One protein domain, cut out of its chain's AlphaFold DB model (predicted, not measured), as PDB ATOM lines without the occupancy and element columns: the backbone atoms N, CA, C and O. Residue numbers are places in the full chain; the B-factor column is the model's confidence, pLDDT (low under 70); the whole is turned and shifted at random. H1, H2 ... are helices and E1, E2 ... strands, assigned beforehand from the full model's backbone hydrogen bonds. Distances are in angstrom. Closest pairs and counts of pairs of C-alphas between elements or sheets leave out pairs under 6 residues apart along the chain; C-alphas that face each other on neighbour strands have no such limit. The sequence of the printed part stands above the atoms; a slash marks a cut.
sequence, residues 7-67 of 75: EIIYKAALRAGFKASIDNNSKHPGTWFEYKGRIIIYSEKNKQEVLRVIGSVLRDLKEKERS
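This is residues 7 to 67 of the 75 residues of an uncharacterized protein of Thermoprotei archaeon (UniProt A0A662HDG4). Look for a flat V: one arm is the hairpin of strands E1 and E2, lengthened by its loop, the other arm is the long helix H2, and the two join through residues 43 to 46. The short helix H1 fills the opening of the V, packing on the hairpin on one side and crossing H2 on the other, while residues 29 to 34 of the hairpin's loop stick out free. You will find 61 printed residues with two named helices and two named strands, in the order H1, E1, E2, H2; the sheet E1 - E2 is antiparallel and the class is mixed, helices and strands. The whole is only just compact, close to loose, with a radius of gyration of the C-alphas of 12.6 A, and the C-alphas span 33 by 32 by 17 A.

Begin with E1, residues 19 to 23, and E2, residues 38 to 42, which form a hairpin of antiparallel neighbour strands with 158 degrees between their directions. The C-alphas of residues 20 and 41 face each other at 4.5 A. Look across the pair for N 23 and O 38, 2.8 A apart, and N 40 and O 21, 2.9 A apart, both within hydrogen-bond range. Go next to H1, residues 7 to 15: its closest C-alphas to E1 are those of Ala 13 and Ala 20, 6.5 A apart, and to E2 those of Tyr 10 and Ile 39, also 6.5 A apart. H2, residues 47 to 67, touches H1 with its residues 54 to 61 alone, the closest C-alphas being those of Ala 12 and Leu 58 at 5.5 A. The lines of H1 and H2 stand at 72 degrees, only just about perpendicular. E1 and H2 are apart. In both H1 and H2 every O i to N i+4 pair is within hydrogen-bond range.

Find C-alpha 19 at (166.469, 233.349, 158.466); from there E1 runs 13.7 A to C-alpha 23. E2 runs 13.1 A from C-alpha 38 to C-alpha 42. H1 begins at C-alpha 7, at (159.204, 236.872, 169.734), and reaches C-alpha 15 after 12.3 A. H2 runs 30.4 A from C-alpha 47 to C-alpha 67, which you find at (171.441, 241.412, 184.918).

The two C-alphas farthest apart are those of Pro 29 and Ser 67, at 36.8 A. The printed part has no cut. The link from E1 to E2 is long, with 14 residues, while those from H1 to E1 and from E2 to H2 are tight. Read the B-factor column for the model's confidence: the mean pLDDT of the printed part is 78.2, and residues 24 to 37 and 66 to 67 are under 70.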
ATOM      1  N   GLU A   7     158.327 235.740 170.035       80.69
ATOM      2  CA  GLU A   7     159.204 236.872 169.734       80.69
ATOM      3  C   GLU A   7     160.635 236.707 170.255       80.69
ATOM      4  O   GLU A   7     161.582 237.019 169.531       80.69
ATOM      5  N   ILE A   8     160.836 236.216 171.486       82.31
ATOM      6  CA  ILE A   8     162.201 236.055 172.016       82.31
ATOM      7  C   ILE A   8     162.940 234.938 171.277       82.31
ATOM      8  O   ILE A   8     164.132 235.058 170.998       82.31
ATOM      9  N   ILE A   9     162.215 233.889 170.877       86.12
ATOM     10  CA  ILE A   9     162.765 232.804 170.063       86.12
ATOM     11  C   ILE A   9     163.085 233.306 168.650       86.12
ATOM     12  O   ILE A   9     164.151 232.992 168.128       86.12
ATOM     13  N   TYR A  10     162.231 234.144 168.058       87.06
ATOM     14  CA  TYR A  10     162.516 234.811 166.785       87.06
ATOM     15  C   TYR A  10     163.790 235.668 166.859       87.06
ATOM     16  O   TYR A  10     164.688 235.513 166.032       87.06
ATOM     17  N   LYS A  11     163.930 236.508 167.896       87.69
ATOM     18  CA  LYS A  11     165.142 237.318 168.123       87.69
ATOM     19  C   LYS A  11     166.390 236.450 168.281       87.69
ATOM     20  O   LYS A  11     167.430 236.765 167.705       87.69
ATOM     21  N   ALA A  12     166.294 235.357 169.034       89.75
ATOM     22  CA  ALA A  12     167.401 234.423 169.197       89.75
ATOM     23  C   ALA A  12     167.776 233.728 167.881       89.75
ATOM     24  O   ALA A  12     168.962 233.593 167.593       89.75
ATOM     25  N   ALA A  13     166.793 233.348 167.060       89.12
ATOM     26  CA  ALA A  13     167.028 232.758 165.745       89.12
ATOM     27  C   ALA A  13     167.756 233.726 164.798       89.12
ATOM     28  O   ALA A  13     168.748 233.336 164.186       89.12
ATOM     29  N   LEU A  14     167.332 234.995 164.742       90.44
ATOM     30  CA  LEU A  14     168.018 236.023 163.951       90.44
ATOM     31  C   LEU A  14     169.456 236.251 164.434       90.44
ATOM     32  O   LEU A  14     170.379 236.325 163.629       90.44
ATOM     33  N   ARG A  15     169.667 236.323 165.755       91.62
ATOM     34  CA  ARG A  15     170.996 236.527 166.353       91.62
ATOM     35  C   ARG A  15     171.924 235.325 166.159       91.62
ATOM     36  O   ARG A  15     173.133 235.503 166.081       91.62
ATOM     37  N   ALA A  16     171.357 234.127 166.051       89.44
ATOM     38  CA  ALA A  16     172.063 232.911 165.666       89.44
ATOM     39  C   ALA A  16     172.412 232.849 164.164       89.44
ATOM     40  O   ALA A  16     173.045 231.888 163.733       89.44
ATOM     41  N   GLY A  17     172.008 233.845 163.366       91.44
ATOM     42  CA  GLY A  17     172.286 233.911 161.930       91.44
ATOM     43  C   GLY A  17     171.289 233.142 161.062       91.44
ATOM     44  O   GLY A  17     171.540 232.949 159.876       91.44
ATOM     45  N   PHE A  18     170.158 232.699 161.618       90.38
ATOM     46  CA  PHE A  18     169.121 232.037 160.835       90.38
ATOM     47  C   PHE A  18     168.152 233.038 160.214       90.38
ATOM     48  O   PHE A  18     167.770 234.038 160.824       90.38
ATOM     49  N   LYS A  19     167.651 232.698 159.026       89.38
ATOM     50  CA  LYS A  19     166.469 233.349 158.466       89.38
ATOM     51  C   LYS A  19     165.232 232.776 159.156       89.38
ATOM     52  O   LYS A  19     164.995 231.570 159.104       89.38
ATOM     53  N   ALA A  20     164.443 233.635 159.792       86.69
ATOM     54  CA  ALA A  20     163.229 233.238 160.493       86.69
ATOM     55  C   ALA A  20     162.034 234.109 160.085       86.69
ATOM     56  O   ALA A  20     162.209 235.225 159.604       86.69
ATOM     57  N   SER A  21     160.822 233.601 160.293       84.38
ATOM     58  CA  SER A  21     159.566 234.347 160.175       84.38
ATOM     59  C   SER A  21     158.656 234.015 161.353       84.38
ATOM     60  O   SER A  21     158.697 232.891 161.861       84.38
ATOM     61  N   ILE A  22     157.852 234.985 161.791       79.00
ATOM     62  CA  ILE A  22     156.863 234.802 162.852       79.00
ATOM     63  C   ILE A  22     155.461 234.780 162.246       79.00
ATOM     64  O   ILE A  22     155.043 235.704 161.553       79.00
ATOM     65  N   ASP A  23     154.728 233.711 162.517       73.31
ATOM     66  CA  ASP A  23     153.309 233.611 162.223       73.31
ATOM     67  C   ASP A  23     152.534 233.772 163.529       73.31
ATOM     68  O   ASP A  23     152.337 232.820 164.288       73.31
ATOM     69  N   ASN A  24     152.107 235.008 163.784       64.50
ATOM     70  CA  ASN A  24     151.335 235.389 164.965       64.50
ATOM     71  C   ASN A  24     149.883 234.875 164.946       64.50
ATOM     72  O   ASN A  24     149.194 234.997 165.962       64.50
ATOM     73  N   ASN A  25     149.419 234.307 163.826       60.28
ATOM     74  CA  ASN A  25     148.030 233.900 163.608       60.28
ATOM     75  C   ASN A  25     147.835 232.373 163.557       60.28
ATOM     76  O   ASN A  25     146.709 231.898 163.715       60.28
ATOM     77  N   SER A  26     148.904 231.588 163.387       56.34
ATOM     78  CA  SER A  26     148.833 230.122 163.429       56.34
ATOM     79  C   SER A  26     148.460 229.597 164.820       56.34
ATOM     80  O   SER A  26     149.224 229.716 165.780       56.34
ATOM     81  N   LYS A  27     147.305 228.926 164.915       52.28
ATOM     82  CA  LYS A  27     146.904 228.109 166.071       52.28
ATOM     83  C   LYS A  27     147.451 226.688 165.900       52.28
ATOM     84  O   LYS A  27     147.206 226.051 164.879       52.28
ATOM     85  N   HIS A  28     148.193 226.173 166.880       49.97
ATOM     86  CA  HIS A  28     148.653 224.781 166.857       49.97
ATOM     87  C   HIS A  28     147.502 223.853 167.305       49.97
ATOM     88  O   HIS A  28     146.962 224.076 168.388       49.97
ATOM     89  N   PRO A  29     147.130 222.799 166.547       51.56
ATOM     90  CA  PRO A  29     145.965 221.963 166.875       51.56
ATOM     91  C   PRO A  29     146.033 221.281 168.256       51.56
ATOM     92  O   PRO A  29     145.012 221.112 168.909       51.56
ATOM     93  N   GLY A  30     147.235 220.929 168.727       54.28
ATOM     94  CA  GLY A  30     147.449 220.287 170.033       54.28
ATOM     95  C   GLY A  30     147.468 221.231 171.243       54.28
ATOM     96  O   GLY A  30     147.431 220.758 172.373       54.28
ATOM     97  N   THR A  31     147.523 222.551 171.033       51.84
ATOM     98  CA  THR A  31     147.603 223.570 172.101       51.84
ATOM     99  C   THR A  31     146.830 224.833 171.714       51.84
ATOM    100  O   THR A  31     147.293 225.951 171.914       51.84
ATOM    101  N   TRP A  32     145.633 224.668 171.145       42.47
ATOM    102  CA  TRP A  32     144.778 225.766 170.667       42.47
ATOM    103  C   TRP A  32     144.436 226.823 171.736       42.47
ATOM    104  O   TRP A  32     144.087 227.949 171.380       42.47
ATOM    105  N   PHE A  33     144.561 226.474 173.024       41.56
ATOM    106  CA  PHE A  33     144.356 227.376 174.161       41.56
ATOM    107  C   PHE A  33     145.585 228.251 174.488       41.56
ATOM    108  O   PHE A  33     145.446 229.283 175.140       41.56
ATOM    109  N   GLU A  34     146.778 227.885 174.009       49.91
ATOM    110  CA  GLU A  34     148.021 228.640 174.204       49.91
ATOM    111  C   GLU A  34     148.304 229.512 172.971       49.91
ATOM    112  O   GLU A  34     149.118 229.200 172.106       49.91
ATOM    113  N   TYR A  35     147.583 230.626 172.868       49.00
ATOM    114  CA  TYR A  35     147.964 231.781 172.040       49.00
ATOM    115  C   TYR A  35     149.400 232.242 172.430       49.00
ATOM    116  O   TYR A  35     149.704 232.271 173.616       49.00
ATOM    117  N   LYS A  36     150.358 232.638 171.568       58.91
ATOM    118  CA  LYS A  36     150.405 233.055 170.150       58.91
ATOM    119  C   LYS A  36     151.799 232.781 169.565       58.91
ATOM    120  O   LYS A  36     152.800 233.102 170.205       58.91
ATOM    121  N   GLY A  37     151.844 232.336 168.310       64.50
ATOM    122  CA  GLY A  37     153.032 232.458 167.466       64.50
ATOM    123  C   GLY A  37     153.711 231.134 167.132       64.50
ATOM    124  O   GLY A  37     154.207 230.431 168.011       64.50
ATOM    125  N   ARG A  38     153.801 230.812 165.841       75.12
ATOM    126  CA  ARG A  38     154.762 229.833 165.318       75.12
ATOM    127  C   ARG A  38     155.941 230.600 164.741       75.12
ATOM    128  O   ARG A  38     155.741 231.552 163.995       75.12
ATOM    129  N   ILE A  39     157.158 230.158 165.031       79.62
ATOM    130  CA  ILE A  39     158.317 230.597 164.256       79.62
ATOM    131  C   ILE A  39     158.641 229.557 163.187       79.62
ATOM    132  O   ILE A  39     158.608 228.352 163.445       79.62
ATOM    133  N   ILE A  40     158.942 230.025 161.983       83.56
ATOM    134  CA  ILE A  40     159.454 229.208 160.884       83.56
ATOM    135  C   ILE A  40     160.918 229.584 160.712       83.56
ATOM    136  O   ILE A  40     161.229 230.760 160.546       83.56
ATOM    137  N   ILE A  41     161.807 228.596 160.771       85.25
ATOM    138  CA  ILE A  41     163.249 228.785 160.606       85.25
ATOM    139  C   ILE A  41     163.672 228.095 159.318       85.25
ATOM    140  O   ILE A  41     163.407 226.907 159.135       85.25
ATOM    141  N   TYR A  42     164.346 228.839 158.449       86.19
ATOM    142  CA  TYR A  42     164.936 228.326 157.223       86.19
ATOM    143  C   TYR A  42     166.415 228.041 157.482       86.19
ATOM    144  O   TYR A  42     167.175 228.943 157.838       86.19
ATOM    145  N   SER A  43     166.802 226.775 157.354       89.62
ATOM    146  CA  SER A  43     168.159 226.303 157.619       89.62
ATOM    147  C   SER A  43     168.411 224.992 156.879       89.62
ATOM    148  O   SER A  43     167.505 224.172 156.758       89.62
ATOM    149  N   GLU A  44     169.650 224.785 156.437       91.12
ATOM    150  CA  GLU A  44     170.127 223.499 155.903       91.12
ATOM    151  C   GLU A  44     170.509 222.515 157.022       91.12
ATOM    152  O   GLU A  44     170.703 221.325 156.786       91.12
ATOM    153  N   LYS A  45     170.606 223.004 158.265       88.00
ATOM    154  CA  LYS A  45     170.902 222.183 159.442       88.00
ATOM    155  C   LYS A  45     169.694 221.356 159.854       88.00
ATOM    156  O   LYS A  45     168.546 221.778 159.701       88.00
ATOM    157  N   ASN A  46     169.949 220.217 160.491       92.06
ATOM    158  CA  ASN A  46     168.863 219.421 161.044       92.06
ATOM    159  C   ASN A  46     168.199 220.124 162.247       92.06
ATOM    160  O   ASN A  46     168.765 221.007 162.899       92.06
ATOM    161  N   LYS A  47     166.978 219.693 162.576       85.94
ATOM    162  CA  LYS A  47     166.163 220.299 163.638       85.94
ATOM    163  C   LYS A  47     166.872 220.346 164.997       85.94
ATOM    164  O   LYS A  47     166.721 221.329 165.719       85.94
ATOM    165  N   GLN A  48     167.617 219.304 165.368       91.56
ATOM    166  CA  GLN A  48     168.277 219.253 166.676       91.56
ATOM    167  C   GLN A  48     169.414 220.271 166.778       91.56
ATOM    168  O   GLN A  48     169.535 220.943 167.802       91.56
ATOM    169  N   GLU A  49     170.215 220.422 165.723       90.00
ATOM    170  CA  GLU A  49     171.267 221.438 165.666       90.00
ATOM    171  C   GLU A  49     170.689 222.848 165.792       90.00
ATOM    172  O   GLU A  49     171.163 223.635 166.609       90.00
ATOM    173  N   VAL A  50     169.622 223.144 165.044       89.88
ATOM    174  CA  VAL A  50     168.938 224.445 165.099       89.88
ATOM    175  C   VAL A  50     168.456 224.747 166.520       89.88
ATOM    176  O   VAL A  50     168.706 225.833 167.042       89.88
ATOM    177  N   LEU A  51     167.821 223.775 167.183       88.75
ATOM    178  CA  LEU A  51     167.340 223.936 168.557       88.75
ATOM    179  C   LEU A  51     168.476 224.179 169.557       88.75
ATOM    180  O   LEU A  51     168.321 225.018 170.441       88.75
ATOM    181  N   ARG A  52     169.612 223.484 169.420       91.88
ATOM    182  CA  ARG A  52     170.778 223.680 170.299       91.88
ATOM    183  C   ARG A  52     171.352 225.088 170.168       91.88
ATOM    184  O   ARG A  52     171.566 225.747 171.182       91.88
ATOM    185  N   VAL A  53     171.552 225.557 168.937       92.00
ATOM    186  CA  VAL A  53     172.111 226.892 168.676       92.00
ATOM    187  C   VAL A  53     171.180 227.979 169.215       92.00
ATOM    188  O   VAL A  53     171.610 228.840 169.981       92.00
ATOM    189  N   ILE A  54     169.890 227.910 168.883       90.25
ATOM    190  CA  ILE A  54     168.899 228.888 169.355       90.25
ATOM    191  C   ILE A  54     168.764 228.836 170.876       90.25
ATOM    192  O   ILE A  54     168.677 229.881 171.514       90.25
ATOM    193  N   GLY A  55     168.788 227.640 171.469       89.38
ATOM    194  CA  GLY A  55     168.742 227.452 172.917       89.38
ATOM    195  C   GLY A  55     169.903 228.131 173.645       89.38
ATOM    196  O   GLY A  55     169.676 228.780 174.665       89.38
ATOM    197  N   SER A  56     171.120 228.043 173.099       91.12
ATOM    198  CA  SER A  56     172.295 228.727 173.656       91.12
ATOM    199  C   SER A  56     172.113 230.245 173.641       91.12
ATOM    200  O   SER A  56     172.236 230.896 174.673       91.12
ATOM    201  N   VAL A  57     171.721 230.810 172.496       90.62
ATOM    202  CA  VAL A  57     171.517 232.262 172.352       90.62
ATOM    203  C   VAL A  57     170.360 232.765 173.224       90.62
ATOM    204  O   VAL A  57     170.430 233.855 173.792       90.62
ATOM    205  N   LEU A  58     169.290 231.978 173.360       88.25
ATOM    206  CA  LEU A  58     168.162 232.288 174.241       88.25
ATOM    207  C   LEU A  58     168.580 232.398 175.706       88.25
ATOM    208  O   LEU A  58     168.074 233.263 176.421       88.25
ATOM    209  N   ARG A  59     169.475 231.517 176.158       87.31
ATOM    210  CA  ARG A  59     169.991 231.551 177.525       87.31
ATOM    211  C   ARG A  59     170.755 232.846 177.785       87.31
ATOM    212  O   ARG A  59     170.442 233.529 178.758       87.31
ATOM    213  N   ASP A  60     171.639 233.231 176.871       87.44
ATOM    214  CA  ASP A  60     172.411 234.473 176.978       87.44
ATOM    215  C   ASP A  60     171.506 235.713 177.013       87.44
ATOM    216  O   ASP A  60     171.757 236.662 177.757       87.44
ATOM    217  N   LEU A  61     170.428 235.716 176.218       84.25
ATOM    218  CA  LEU A  61     169.433 236.792 176.230       84.25
ATOM    219  C   LEU A  61     168.731 236.897 177.591       84.25
ATOM    220  O   LEU A  61     168.624 237.996 178.130       84.25
ATOM    221  N   LYS A  62     168.315 235.766 178.176       80.81
ATOM    222  CA  LYS A  62     167.686 235.742 179.508       80.81
ATOM    223  C   LYS A  62     168.639 236.178 180.621       80.81
ATOM    224  O   LYS A  62     168.215 236.856 181.553       80.81
ATOM    225  N   GLU A  63     169.908 235.784 180.555       81.81
ATOM    226  CA  GLU A  63     170.921 236.181 181.542       81.81
ATOM    227  C   GLU A  63     171.211 237.693 181.471       81.81
ATOM    228  O   GLU A  63     171.336 238.351 182.509       81.81
ATOM    229  N   LYS A  64     171.210 238.276 180.265       76.56
ATOM    230  CA  LYS A  64     171.312 239.732 180.069       76.56
ATOM    231  C   LYS A  64     170.103 240.500 180.606       76.56
ATOM    232  O   LYS A  64     170.297 241.484 181.307       76.56
ATOM    233  N   GLU A  65     168.878 240.038 180.355       72.38
ATOM    234  CA  GLU A  65     167.671 240.685 180.906       72.38
ATOM    235  C   GLU A  65     167.631 240.641 182.442       72.38
ATOM    236  O   GLU A  65     167.244 241.614 183.094       72.38
ATOM    237  N   ARG A  66     168.083 239.535 183.047       68.94
ATOM    238  CA  ARG A  66     168.185 239.422 184.510       68.94
ATOM    239  C   ARG A  66     169.220 240.372 185.101       68.94
ATOM    240  O   ARG A  66     168.968 240.959 186.146       68.94
ATOM    241  N   SER A  67     170.365 240.532 184.442       65.38
ATOM    242  CA  SER A  67     171.441 241.412 184.918       65.38
ATOM    243  C   SER A  67     171.134 242.901 184.721       65.38
ATOM    244  O   SER A  67     171.569 243.706 185.539       65.38
TER     245      SER A  67